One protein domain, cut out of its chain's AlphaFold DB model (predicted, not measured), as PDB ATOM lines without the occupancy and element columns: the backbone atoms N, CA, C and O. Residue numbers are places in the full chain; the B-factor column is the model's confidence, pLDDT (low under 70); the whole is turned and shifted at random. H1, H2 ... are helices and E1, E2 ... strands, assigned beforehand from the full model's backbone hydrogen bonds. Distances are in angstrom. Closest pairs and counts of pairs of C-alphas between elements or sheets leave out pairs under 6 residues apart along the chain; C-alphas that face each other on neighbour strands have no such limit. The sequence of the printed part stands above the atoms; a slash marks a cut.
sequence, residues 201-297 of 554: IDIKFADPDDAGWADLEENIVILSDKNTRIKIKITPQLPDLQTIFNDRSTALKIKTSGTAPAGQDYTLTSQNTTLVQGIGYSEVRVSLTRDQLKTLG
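This is residues 201 to 297 of the 554 residues of an uncharacterized protein of Phycisphaerales bacterium (UniProt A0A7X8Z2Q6). A twisted antiparallel sheet of four strands makes a wall, and the small hairpin E3 and E4 lies over one face of it as a second, shorter layer. The short helices H1 and H2 sit toward opposite ends of these two layers, and the long link of residues 207 to 227 loops out at the end of the sheet where E1 ends and E2 begins. The printed part has 97 residues, with two named helices and six named strands in the order E1, E2, H1, E3, E4, E5, E6, H2; the large sheet runs E1, E2, E6, E5 and the small one E3, E4. The class is mixed, helices and strands. The whole is compact, with a radius of gyration of the C-alphas of 13.6 A and spans of 36 by 26 by 22 A.

Find C-alpha 201 at (70.814, 48.346, 31.234); from there E1, residues 201 to 206, runs 15.5 A. Next come E2, residues 228 to 235, 23.2 A long, and H1, residues 241 to 247, 10.0 A. Find C-alpha 251 at (83.429, 44.421, 26.601), where E3, residues 251 to 256, begins its 16.1 A; E4, residues 264 to 267, spans 9.8 A. E5, residues 273 to 278, covers 16.3 A and E6, residues 281 to 288, 23.1 A. H2, residues 290 to 295, runs 8.7 A and ends at C-alpha 295, (96.763, 53.474, 26.136).

Begin at edge strand E1, which forms a hairpin with E2, antiparallel at 155 degrees; look for N 204 and O 231, 3.0 A apart, within hydrogen-bond range. Inner strands E2 and E6 are antiparallel at 164 degrees, with N 232 and O 284 at 2.8 A. E5, the other edge strand, forms a hairpin with E6, antiparallel at 153 degrees, where N 276 and O 283 are 2.8 A apart. H1 is on this sheet but only grazes it with residues 241 to 244; its closest C-alphas to E5 are those of Leu 241 and Leu 275, 6.5 A. H2 is not on it; the closest C-alphas of E2 and H2 are those of Thr 228 and Arg 290, 7.5 A. E3 and E4 form a hairpin, antiparallel at 147 degrees, with N 252 and O 266 at 2.9 A. E3 is apart from E2 and E6, and E4 is apart from them too. In H1 and H2 every O i to N i+4 pair is within hydrogen-bond range.

The two C-alphas farthest apart are those of Gly 258 and Ile 279, 38.5 A. The printed part has no cut, and its long link is E1 to E2, 21 residues. The mean pLDDT of the printed part is 91.8; look for values under 70 at residues 236, 247 and 280.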
ATOM      1  N   ILE A 201      69.446  47.865  31.035       85.50
ATOM      2  CA  ILE A 201      70.814  48.346  31.234       85.50
ATOM      3  C   ILE A 201      70.806  49.867  31.094       85.50
ATOM      4  O   ILE A 201      70.548  50.384  30.005       85.50
ATOM      5  N   ASP A 202      71.140  50.564  32.178       87.94
ATOM      6  CA  ASP A 202      71.365  52.010  32.216       87.94
ATOM      7  C   ASP A 202      72.849  52.296  32.475       87.94
ATOM      8  O   ASP A 202      73.456  51.724  33.382       87.94
ATOM      9  N   ILE A 203      73.449  53.159  31.656       97.69
ATOM     10  CA  ILE A 203      74.881  53.468  31.704       97.69
ATOM     11  C   ILE A 203      75.044  54.956  31.963       97.69
ATOM     12  O   ILE A 203      74.545  55.787  31.200       97.69
ATOM     13  N   LYS A 204      75.801  55.296  33.006       98.25
ATOM     14  CA  LYS A 204      76.104  56.680  33.376       98.25
ATOM     15  C   LYS A 204      77.595  56.856  33.608       98.25
ATOM     16  O   LYS A 204      78.267  55.952  34.106       98.25
ATOM     17  N   PHE A 205      78.092  58.049  33.304       98.62
ATOM     18  CA  PHE A 205      79.337  58.513  33.901       98.62
ATOM     19  C   PHE A 205      79.023  59.068  35.283       98.62
ATOM     20  O   PHE A 205      77.994  59.723  35.465       98.62
ATOM     21  N   ALA A 206      79.892  58.779  36.242       98.50
ATOM     22  CA  ALA A 206      79.782  59.301  37.591       98.50
ATOM     23  C   ALA A 206      80.731  60.485  37.788       98.50
ATOM     24  O   ALA A 206      81.799  60.533  37.171       98.50
ATOM     25  N   ASP A 207      80.340  61.407  38.661       97.81
ATOM     26  CA  ASP A 207      81.171  62.528  39.073       97.81
ATOM     27  C   ASP A 207      82.478  62.000  39.716       97.81
ATOM     28  O   ASP A 207      82.437  61.175  40.644       97.81
ATOM     29  N   PRO A 208      83.658  62.387  39.195       96.62
ATOM     30  CA  PRO A 208      84.932  61.957  39.756       96.62
ATOM     31  C   PRO A 208      85.229  62.528  41.150       96.62
ATOM     32  O   PRO A 208      86.006  61.910  41.888       96.62
ATOM     33  N   ASP A 209      84.630  63.655  41.523       94.88
ATOM     34  CA  ASP A 209      84.848  64.324  42.806       94.88
ATOM     35  C   ASP A 209      83.843  63.877  43.882       94.88
ATOM     36  O   ASP A 209      84.103  64.028  45.078       94.88
ATOM     37  N   ASP A 210      82.754  63.209  43.490       95.94
ATOM     38  CA  ASP A 210      81.782  62.625  44.414       95.94
ATOM     39  C   ASP A 210      82.125  61.160  44.761       95.94
ATOM     40  O   ASP A 210      82.130  60.256  43.916       95.94
ATOM     41  N   ALA A 211      82.412  60.887  46.037       93.38
ATOM     42  CA  ALA A 211      82.742  59.538  46.513       93.38
ATOM     43  C   ALA A 211      81.555  58.550  46.462       93.38
ATOM     44  O   ALA A 211      81.756  57.333  46.435       93.38
ATOM     45  N   GLY A 212      80.323  59.058  46.439       94.69
ATOM     46  CA  GLY A 212      79.071  58.312  46.337       94.69
ATOM     47  C   GLY A 212      78.698  57.888  44.915       94.69
ATOM     48  O   GLY A 212      77.704  57.178  44.755       94.69
ATOM     49  N   TRP A 213      79.502  58.239  43.901       96.50
ATOM     50  CA  TRP A 213      79.230  57.950  42.486       96.50
ATOM     51  C   TRP A 213      77.936  58.608  41.982       96.50
ATOM     52  O   TRP A 213      77.160  57.980  41.249       96.50
ATOM     53  N   ALA A 214      77.692  59.863  42.368       97.12
ATOM     54  CA  ALA A 214      76.630  60.681  41.783       97.12
ATOM     55  C   ALA A 214      76.752  60.742  40.248       97.12
ATOM     56  O   ALA A 214      77.835  60.551  39.698       97.12
ATOM     57  N   ASP A 215      75.639  60.947  39.543       97.88
ATOM     58  CA  ASP A 215      75.663  61.106  38.084       97.88
ATOM     59  C   ASP A 215      76.456  62.363  37.719       97.88
ATOM     60  O   ASP A 215      76.218  63.427  38.278       97.88
ATOM     61  N   LEU A 216      77.366  62.250  36.751       98.00
ATOM     62  CA  LEU A 216      78.064  63.410  36.212       98.00
ATOM     63  C   LEU A 216      77.055  64.306  35.484       98.00
ATOM     64  O   LEU A 216      76.312  63.822  34.615       98.00
ATOM     65  N   GLU A 217      77.039  65.594  35.807       96.50
ATOM     66  CA  GLU A 217      76.215  66.581  35.108       96.50
ATOM     67  C   GLU A 217      76.717  66.818  33.674       96.50
ATOM     68  O   GLU A 217      77.863  66.539  33.327       96.50
ATOM     69  N   GLU A 218      75.839  67.285  32.789       95.12
ATOM     70  CA  GLU A 218      76.156  67.420  31.362       95.12
ATOM     71  C   GLU A 218      77.193  68.520  31.074       95.12
ATOM     72  O   GLU A 218      78.030  68.368  30.185       95.12
ATOM     73  N   ASN A 219      77.152  69.613  31.833       95.50
ATOM     74  CA  ASN A 219      78.032  70.777  31.714       95.50
ATOM     75  C   ASN A 219      79.434  70.559  32.301       95.50
ATOM     76  O   ASN A 219      80.346  71.299  31.937       95.50
ATOM     77  N   ILE A 220      79.622  69.543  33.146       97.50
ATOM     78  CA  ILE A 220      80.906  69.261  33.795       97.50
ATOM     79  C   ILE A 220      81.821  68.467  32.853       97.50
ATOM     80  O   ILE A 220      81.426  67.463  32.251       97.50
ATOM     81  N   VAL A 221      83.074  68.907  32.747       98.25
ATOM     82  CA  VAL A 221      84.145  68.238  32.004       98.25
ATOM     83  C   VAL A 221      84.997  67.404  32.957       98.25
ATOM     84  O   VAL A 221      85.529  67.914  33.940       98.25
ATOM     85  N   ILE A 222      85.191  66.120  32.640       98.25
ATOM     86  CA  ILE A 222      86.133  65.264  33.376       98.25
ATOM     87  C   ILE A 222      87.558  65.752  33.085       98.25
ATOM     88  O   ILE A 222      88.068  65.573  31.972       98.25
ATOM     89  N   LEU A 223      88.190  66.381  34.078       97.19
ATOM     90  CA  LEU A 223      89.543  66.927  33.968       97.19
ATOM     91  C   LEU A 223      90.610  65.824  33.896       97.19
ATOM     92  O   LEU A 223      90.393  64.672  34.264       97.19
ATOM     93  N   SER A 224      91.782  66.179  33.373       93.50
ATOM     94  CA  SER A 224      92.845  65.220  33.033       93.50
ATOM     95  C   SER A 224      93.547  64.564  34.230       93.50
ATOM     96  O   SER A 224      94.214  63.547  34.042       93.50
ATOM     97  N   ASP A 225      93.406  65.112  35.434       94.62
ATOM     98  CA  ASP A 225      93.867  64.535  36.705       94.62
ATOM     99  C   ASP A 225      92.800  63.649  37.379       94.62
ATOM    100  O   ASP A 225      93.082  62.970  38.370       94.62
ATOM    101  N   LYS A 226      91.573  63.641  36.850       97.06
ATOM    102  CA  LYS A 226      90.450  62.871  37.372       97.06
ATOM    103  C   LYS A 226      90.293  61.557  36.621       97.06
ATOM    104  O   LYS A 226      90.472  61.461  35.407       97.06
ATOM    105  N   ASN A 227      89.879  60.526  37.351       97.56
ATOM    106  CA  ASN A 227      89.515  59.260  36.729       97.56
ATOM    107  C   ASN A 227      88.144  59.363  36.059       97.56
ATOM    108  O   ASN A 227      87.192  59.880  36.637       97.56
ATOM    109  N   THR A 228      88.012  58.764  34.881       98.38
ATOM    110  CA  THR A 228      86.720  58.577  34.220       98.38
ATOM    111  C   THR A 228      85.986  57.413  34.872       98.38
ATOM    112  O   THR A 228      86.402  56.260  34.750       98.38
ATOM    113  N   ARG A 229      84.898  57.708  35.587       98.56
ATOM    114  CA  ARG A 229      84.087  56.714  36.300       98.56
ATOM    115  C   ARG A 229      82.834  56.383  35.507       98.56
ATOM    116  O   ARG A 229      82.093  57.284  35.125       98.56
ATOM    117  N   ILE A 230      82.580  55.098  35.282       98.69
ATOM    118  CA  ILE A 230      81.405  54.605  34.555       98.69
ATOM    119  C   ILE A 230      80.682  53.593  35.441       98.69
ATOM    120  O   ILE A 230      81.309  52.688  35.998       98.69
ATOM    121  N   LYS A 231      79.363  53.742  35.563       97.62
ATOM    122  CA  LYS A 231      78.486  52.794  36.249       97.62
ATOM    123  C   LYS A 231      77.446  52.234  35.285       97.62
ATOM    124  O   LYS A 231      76.873  52.965  34.477       97.62
ATOM    125  N   ILE A 232      77.241  50.925  35.368       97.31
ATOM    126  CA  ILE A 232      76.341  50.146  34.520       97.31
ATOM    127  C   ILE A 232      75.330  49.485  35.448       97.31
ATOM    128  O   ILE A 232      75.643  48.499  36.117       97.31
ATOM    129  N   LYS A 233      74.129  50.050  35.514       93.50
ATOM    130  CA  LYS A 233      73.027  49.534  36.317       93.50
ATOM    131  C   LYS A 233      72.225  48.529  35.500       93.50
ATOM    132  O   LYS A 233      71.755  48.842  34.412       93.50
ATOM    133  N   ILE A 234      72.054  47.337  36.051       85.25
ATOM    134  CA  ILE A 234      71.401  46.185  35.440       85.25
ATOM    135  C   ILE A 234      70.189  45.804  36.295       85.25
ATOM    136  O   ILE A 234      70.310  45.641  37.509       85.25
ATOM    137  N   THR A 235      69.012  45.708  35.678       76.75
ATOM    138  CA  THR A 235      67.737  45.378  36.341       76.75
ATOM    139  C   THR A 235      67.023  44.266  35.572       76.75
ATOM    140  O   THR A 235      66.800  44.461  34.381       76.75
ATOM    141  N   PRO A 236      66.604  43.150  36.195       66.81
ATOM    142  CA  PRO A 236      66.660  42.864  37.629       66.81
ATOM    143  C   PRO A 236      68.078  42.586  38.157       66.81
ATOM    144  O   PRO A 236      69.036  42.471  37.398       66.81
ATOM    145  N   GLN A 237      68.192  42.507  39.484       76.00
ATOM    146  CA  GLN A 237      69.415  42.143  40.196       76.00
ATOM    147  C   GLN A 237      69.942  40.773  39.755       76.00
ATOM    148  O   GLN A 237      69.176  39.813  39.679       76.00
ATOM    149  N   LEU A 238      71.251  40.684  39.535       75.44
ATOM    150  CA  LEU A 238      71.984  39.459  39.222       75.44
ATOM    151  C   LEU A 238      72.875  39.054  40.410       75.44
ATOM    152  O   LEU A 238      73.305  39.924  41.174       75.44
ATOM    153  N   PRO A 239      73.137  37.750  40.609       72.75
ATOM    154  CA  PRO A 239      73.771  37.251  41.832       72.75
ATOM    155  C   PRO A 239      75.223  37.721  41.976       72.75
ATOM    156  O   PRO A 239      75.632  38.159  43.053       72.75
ATOM    157  N   ASP A 240      75.985  37.695  40.884       80.19
ATOM    158  CA  ASP A 240      77.402  38.028  40.886       80.19
ATOM    159  C   ASP A 240      77.890  38.571  39.535       80.19
ATOM    160  O   ASP A 240      77.177  38.628  38.530       80.19
ATOM    161  N   LEU A 241      79.147  39.010  39.539       82.88
ATOM    162  CA  LEU A 241      79.810  39.602  38.387       82.88
ATOM    163  C   LEU A 241      80.088  38.569  37.284       82.88
ATOM    164  O   LEU A 241      80.048  38.912  36.105       82.88
ATOM    165  N   GLN A 242      80.346  37.310  37.653       81.69
ATOM    166  CA  GLN A 242      80.625  36.247  36.690       81.69
ATOM    167  C   GLN A 242      79.384  35.940  35.848       81.69
ATOM    168  O   GLN A 242      79.489  35.797  34.634       81.69
ATOM    169  N   THR A 243      78.211  35.929  36.478       77.38
ATOM    170  CA  THR A 243      76.908  35.789  35.826       77.38
ATOM    171  C   THR A 243      76.679  36.932  34.840       77.38
ATOM    172  O   THR A 243      76.360  36.691  33.680       77.38
ATOM    173  N   ILE A 244      76.952  38.181  35.243       82.00
ATOM    174  CA  ILE A 244      76.865  39.345  34.342       82.00
ATOM    175  C   ILE A 244      77.782  39.170  33.120       82.00
ATOM    176  O   ILE A 244      77.367  39.432  31.989       82.00
ATOM    177  N   PHE A 245      79.028  38.744  33.331       84.12
ATOM    178  CA  PHE A 245      80.004  38.582  32.255       84.12
ATOM    179  C   PHE A 245      79.664  37.435  31.303       84.12
ATOM    180  O   PHE A 245      79.828  37.603  30.095       84.12
ATOM    181  N   ASN A 246      79.164  36.313  31.826       75.00
ATOM    182  CA  ASN A 246      78.747  35.157  31.034       75.00
ATOM    183  C   ASN A 246      77.497  35.465  30.196       75.00
ATOM    184  O   ASN A 246      77.463  35.151  29.008       75.00
ATOM    185  N   ASP A 247      76.497  36.118  30.794       67.88
ATOM    186  CA  ASP A 247      75.202  36.357  30.149       67.88
ATOM    187  C   ASP A 247      75.224  37.527  29.162       67.88
ATOM    188  O   ASP A 247      74.330  37.655  28.317       67.88
ATOM    189  N   ARG A 248      76.172  38.459  29.319       73.75
ATOM    190  CA  ARG A 248      76.172  39.727  28.578       73.75
ATOM    191  C   ARG A 248      77.441  39.922  27.779       73.75
ATOM    192  O   ARG A 248      77.438  39.735  26.566       73.75
ATOM    193  N   SER A 249      78.478  40.423  28.429       81.88
ATOM    194  CA  SER A 249      79.755  40.736  27.808       81.88
ATOM    195  C   SER A 249      80.733  41.188  28.881       81.88
ATOM    196  O   SER A 249      80.342  41.766  29.895       81.88
ATOM    197  N   THR A 250      82.018  41.015  28.611       91.75
ATOM    198  CA  THR A 250      83.092  41.713  29.323       91.75
ATOM    199  C   THR A 250      83.526  42.987  28.596       91.75
ATOM    200  O   THR A 250      84.332  43.741  29.123       91.75
ATOM    201  N   ALA A 251      83.017  43.269  27.395       94.44
ATOM    202  CA  ALA A 251      83.429  44.421  26.601       94.44
ATOM    203  C   ALA A 251      82.601  45.674  26.932       94.44
ATOM    204  O   ALA A 251      81.405  45.749  26.634       94.44
ATOM    205  N   LEU A 252      83.267  46.686  27.488       97.56
ATOM    206  CA  LEU A 252      82.765  48.050  27.608       97.56
ATOM    207  C   LEU A 252      83.355  48.898  26.479       97.56
ATOM    208  O   LEU A 252      84.541  49.222  26.500       97.56
ATOM    209  N   LYS A 253      82.539  49.284  25.497       97.94
ATOM    210  CA  LYS A 253      83.007  50.123  24.390       97.94
ATOM    211  C   LYS A 253      82.999  51.592  24.807       97.94
ATOM    212  O   LYS A 253      81.932  52.137  25.087       97.94
ATOM    213  N   ILE A 254      84.159  52.235  24.807       98.25
ATOM    214  CA  ILE A 254      84.329  53.662  25.099       98.25
ATOM    215  C   ILE A 254      84.560  54.392  23.781       98.25
ATOM    216  O   ILE A 254      85.445  54.026  23.011       98.25
ATOM    217  N   LYS A 255      83.755  55.414  23.506       97.38
ATOM    218  CA  LYS A 255      83.828  56.208  22.279       97.38
ATOM    219  C   LYS A 255      84.006  57.672  22.624       97.38
ATOM    220  O   LYS A 255      83.267  58.193  23.461       97.38
ATOM    221  N   THR A 256      84.899  58.333  21.901       95.56
ATOM    222  CA  THR A 256      84.992  59.786  21.896       95.56
ATOM    223  C   THR A 256      84.729  60.355  20.503       95.56
ATOM    224  O   THR A 256      84.869  59.652  19.502       95.56
ATOM    225  N   SER A 257      84.242  61.594  20.413       91.88
ATOM    226  CA  SER A 257      83.755  62.152  19.143       91.88
ATOM    227  C   SER A 257      84.843  62.426  18.106       91.88
ATOM    228  O   SER A 257      84.562  62.260  16.924       91.88
ATOM    229  N   GLY A 258      86.032  62.856  18.537       88.06
ATOM    230  CA  GLY A 258      87.139  63.217  17.644       88.06
ATOM    231  C   GLY A 258      88.170  62.099  17.535       88.06
ATOM    232  O   GLY A 258      88.399  61.570  16.452       88.06
ATOM    233  N   THR A 259      88.736  61.690  18.670       90.81
ATOM    234  CA  THR A 259      89.890  60.780  18.708       90.81
ATOM    235  C   THR A 259      89.533  59.330  18.378       90.81
ATOM    236  O   THR A 259      90.220  58.682  17.592       90.81
ATOM    237  N   ALA A 260      88.443  58.802  18.943       94.38
ATOM    238  CA  ALA A 260      88.017  57.420  18.717       94.38
ATOM    239  C   ALA A 260      86.533  57.319  18.322       94.38
ATOM    240  O   ALA A 260      85.734  56.734  19.063       94.38
ATOM    241  N   PRO A 261      86.139  57.811  17.129       92.69
ATOM    242  CA  PRO A 261      84.738  57.871  16.701       92.69
ATOM    243  C   PRO A 261      84.095  56.494  16.474       92.69
ATOM    244  O   PRO A 261      82.868  56.367  16.551       92.69
ATOM    245  N   ALA A 262      84.892  55.449  16.229       93.31
ATOM    246  CA  ALA A 262      84.430  54.057  16.180       93.31
ATOM    247  C   ALA A 262      84.342  53.396  17.575       93.31
ATOM    248  O   ALA A 262      83.672  52.373  17.741       93.31
ATOM    249  N   GLY A 263      84.973  54.006  18.581       96.31
ATOM    250  CA  GLY A 263      85.123  53.492  19.937       96.31
ATOM    251  C   GLY A 263      86.115  52.334  20.069       96.31
ATOM    252  O   GLY A 263      86.436  51.652  19.100       96.31
ATOM    253  N   GLN A 264      86.570  52.102  21.296       97.75
ATOM    254  CA  GLN A 264      87.517  51.053  21.673       97.75
ATOM    255  C   GLN A 264      86.941  50.200  22.794       97.75
ATOM    256  O   GLN A 264      86.247  50.711  23.674       97.75
ATOM    257  N   ASP A 265      87.207  48.899  22.754       96.69
ATOM    258  CA  ASP A 265      86.694  47.970  23.757       96.69
ATOM    259  C   ASP A 265      87.652  47.887  24.949       96.69
ATOM    260  O   ASP A 265      88.816  47.516  24.814       96.69
ATOM    261  N   TYR A 266      87.141  48.219  26.130       97.56
ATOM    262  CA  TYR A 266      87.798  48.000  27.408       97.56
ATOM    263  C   TYR A 266      87.243  46.726  28.052       97.56
ATOM    264  O   TYR A 266      86.033  46.599  28.256       97.56
ATOM    265  N   THR A 267      88.116  45.771  28.372       97.00
ATOM    266  CA  THR A 267      87.710  44.495  28.974       97.00
ATOM    267  C   THR A 267      87.524  44.633  30.485       97.00
ATOM    268  O   THR A 267      88.467  44.902  31.231       97.00
ATOM    269  N   LEU A 268      86.297  44.406  30.940       97.12
ATOM    270  CA  LEU A 268      85.913  44.307  32.341       97.12
ATOM    271  C   LEU A 268      86.356  42.957  32.919       97.12
ATOM    272  O   LEU A 268      86.158  41.905  32.310       97.12
ATOM    273  N   THR A 269      86.945  42.993  34.110       95.75
ATOM    274  CA  THR A 269      87.413  41.829  34.865       95.75
ATOM    275  C   THR A 269      87.090  41.997  36.347       95.75
ATOM    276  O   THR A 269      86.809  43.101  36.818       95.75
ATOM    277  N   SER A 270      87.177  40.918  37.124       91.81
ATOM    278  CA  SER A 270      86.973  40.977  38.580       91.81
ATOM    279  C   SER A 270      88.013  41.832  39.318       91.81
ATOM    280  O   SER A 270      87.775  42.226  40.455       91.81
ATOM    281  N   GLN A 271      89.156  42.137  38.694       94.69
ATOM    282  CA  GLN A 271      90.209  42.972  39.277       94.69
ATOM    283  C   GLN A 271      90.017  44.467  39.003       94.69
ATOM    284  O   GLN A 271      90.518  45.287  39.769       94.69
ATOM    285  N   ASN A 272      89.342  44.833  37.908       96.06
ATOM    286  CA  ASN A 272      89.185  46.231  37.486       96.06
ATOM    287  C   ASN A 272      87.741  46.750  37.585       96.06
ATOM    288  O   ASN A 272      87.480  47.899  37.224       96.06
ATOM    289  N   THR A 273      86.818  45.923  38.079       97.06
ATOM    290  CA  THR A 273      85.422  46.295  38.302       97.06
ATOM    291  C   THR A 273      84.979  46.014  39.728       97.06
ATOM    292  O   THR A 273      85.421  45.061  40.368       97.06
ATOM    293  N   THR A 274      84.059  46.843  40.206       97.12
ATOM    294  CA  THR A 274      83.392  46.670  41.496       97.12
ATOM    295  C   THR A 274      81.918  46.389  41.254       97.12
ATOM    296  O   THR A 274      81.258  47.138  40.534       97.12
ATOM    297  N   LEU A 275      81.388  45.341  41.882       95.94
ATOM    298  CA  LEU A 275      79.958  45.046  41.889       95.94
ATOM    299  C   LEU A 275      79.301  45.670  43.123       95.94
ATOM    300  O   LEU A 275      79.724  45.419  44.251       95.94
ATOM    301  N   VAL A 276      78.244  46.447  42.910       95.81
ATOM    302  CA  VAL A 276      77.378  46.979  43.966       95.81
ATOM    303  C   VAL A 276      75.980  46.400  43.791       95.81
ATOM    304  O   VAL A 276      75.448  46.361  42.686       95.81
ATOM    305  N   GLN A 277      75.387  45.941  44.888       86.56
ATOM    306  CA  GLN A 277      74.063  45.330  44.892       86.56
ATOM    307  C   GLN A 277      73.047  46.278  45.527       86.56
ATOM    308  O   GLN A 277      73.284  46.814  46.610       86.56
ATOM    309  N   GLY A 278      71.912  46.471  44.859       75.75
ATOM    310  CA  GLY A 278      70.787  47.247  45.367       75.75
ATOM    311  C   GLY A 278      69.480  46.468  45.284       75.75
ATOM    312  O   GLY A 278      69.415  45.382  44.715       75.75
ATOM    313  N   ILE A 279      68.411  47.025  45.857       76.19
ATOM    314  CA  ILE A 279      67.094  46.377  45.843       76.19
ATOM    315  C   ILE A 279      66.604  46.284  44.393       76.19
ATOM    316  O   ILE A 279      66.216  47.287  43.795       76.19
ATOM    317  N   GLY A 280      66.638  45.074  43.832       69.69
ATOM    318  CA  GLY A 280      66.161  44.799  42.480       69.69
ATOM    319  C   GLY A 280      67.118  45.194  41.353       69.69
ATOM    320  O   GLY A 280      66.708  45.106  40.200       69.69
ATOM    321  N   TYR A 281      68.368  45.577  41.641       81.44
ATOM    322  CA  TYR A 281      69.372  45.853  40.607       81.44
ATOM    323  C   TYR A 281      70.802  45.489  41.035       81.44
ATOM    324  O   TYR A 281      71.128  45.475  42.222       81.44
ATOM    325  N   SER A 282      71.665  45.277  40.045       86.31
ATOM    326  CA  SER A 282      73.120  45.171  40.201       86.31
ATOM    327  C   SER A 282      73.797  46.317  39.463       86.31
ATOM    328  O   SER A 282      73.351  46.707  38.390       86.31
ATOM    329  N   GLU A 283      74.865  46.877  40.011       95.56
ATOM    330  CA  GLU A 283      75.605  47.978  39.399       95.56
ATOM    331  C   GLU A 283      77.084  47.614  39.268       95.56
ATOM    332  O   GLU A 283      77.771  47.385  40.264       95.56
ATOM    333  N   VAL A 284      77.575  47.564  38.029       97.06
ATOM    334  CA  VAL A 284      78.996  47.369  37.724       97.06
ATOM    335  C   VAL A 284      79.657  48.736  37.626       97.06
ATOM    336  O   VAL A 284      79.252  49.573  36.821       97.06
ATOM    337  N   ARG A 285      80.680  48.963  38.444       98.00
ATOM    338  CA  ARG A 285      81.443  50.211  38.515       98.00
ATOM    339  C   ARG A 285      82.855  49.995  37.990       98.00
ATOM    340  O   ARG A 285      83.532  49.059  38.411       98.00
ATOM    341  N   VAL A 286      83.314  50.886  37.118       98.00
ATOM    342  CA  VAL A 286      84.683  50.906  36.583       98.00
ATOM    343  C   VAL A 286      85.240  52.327  36.622       98.00
ATOM    344  O   VAL A 286      84.510  53.302  36.445       98.00
ATOM    345  N   SER A 287      86.537  52.446  36.891       97.81
ATOM    346  CA  SER A 287      87.261  53.714  36.992       97.81
ATOM    347  C   SER A 287      88.510  53.625  36.124       97.81
ATOM    348  O   SER A 287      89.339  52.746  36.351       97.81
ATOM    349  N   LEU A 288      88.618  54.494  35.119       97.94
ATOM    350  CA  LEU A 288      89.742  54.533  34.184       97.94
ATOM    351  C   LEU A 288      90.589  55.781  34.430       97.94
ATOM    352  O   LEU A 288      90.063  56.895  34.468       97.94
ATOM    353  N   THR A 289      91.899  55.609  34.569       96.94
ATOM    354  CA  THR A 289      92.841  56.732  34.629       96.94
ATOM    355  C   THR A 289      93.027  57.357  33.249       96.94
ATOM    356  O   THR A 289      92.771  56.727  32.215       96.94
ATOM    357  N   ARG A 290      93.539  58.592  33.207       93.94
ATOM    358  CA  ARG A 290      93.886  59.255  31.944       93.94
ATOM    359  C   ARG A 290      94.862  58.425  31.104       93.94
ATOM    360  O   ARG A 290      94.677  58.322  29.895       93.94
ATOM    361  N   ASP A 291      95.851  57.790  31.729       94.75
ATOM    362  CA  ASP A 291      96.843  56.967  31.026       94.75
ATOM    363  C   ASP A 291      96.251  55.676  30.457       94.75
ATOM    364  O   ASP A 291      96.633  55.252  29.366       94.75
ATOM    365  N   GLN A 292      95.273  55.072  31.140       96.31
ATOM    366  CA  GLN A 292      94.541  53.928  30.593       96.31
ATOM    367  C   GLN A 292      93.738  54.323  29.351       96.31
ATOM    368  O   GLN A 292      93.750  53.592  28.367       96.31
ATOM    369  N   LEU A 293      93.093  55.493  29.363       95.94
ATOM    370  CA  LEU A 293      92.348  56.001  28.206       95.94
ATOM    371  C   LEU A 293      93.271  56.325  27.020       95.94
ATOM    372  O   LEU A 293      92.937  56.000  25.881       95.94
ATOM    373  N   LYS A 294      94.453  56.895  27.284       93.88
ATOM    374  CA  LYS A 294      95.497  57.107  26.267       93.88
ATOM    375  C   LYS A 294      95.999  55.786  25.686       93.88
ATOM    376  O   LYS A 294      96.062  55.629  24.475       93.88
ATOM    377  N   THR A 295      96.299  54.812  26.547       95.00
ATOM    378  CA  THR A 295      96.763  53.474  26.136       95.00
ATOM    379  C   THR A 295      95.708  52.741  25.310       95.00
ATOM    380  O   THR A 295      96.041  52.039  24.360       95.00
ATOM    381  N   LEU A 296      94.430  52.930  25.646       95.44
ATOM    382  CA  LEU A 296      93.302  52.403  24.883       95.44
ATOM    383  C   LEU A 296      93.138  53.097  23.518       95.44
ATOM    384  O   LEU A 296      92.446  52.575  22.651       95.44
ATOM    385  N   GLY A 297      93.761  54.261  23.314       94.06
ATOM    386  CA  GLY A 297      93.650  55.050  22.088       94.06
ATOM    387  C   GLY A 297      92.328  55.809  21.967       94.06
ATOM    388  O   GLY A 297      91.930  56.153  20.860       94.06
TER     389      GLY A 297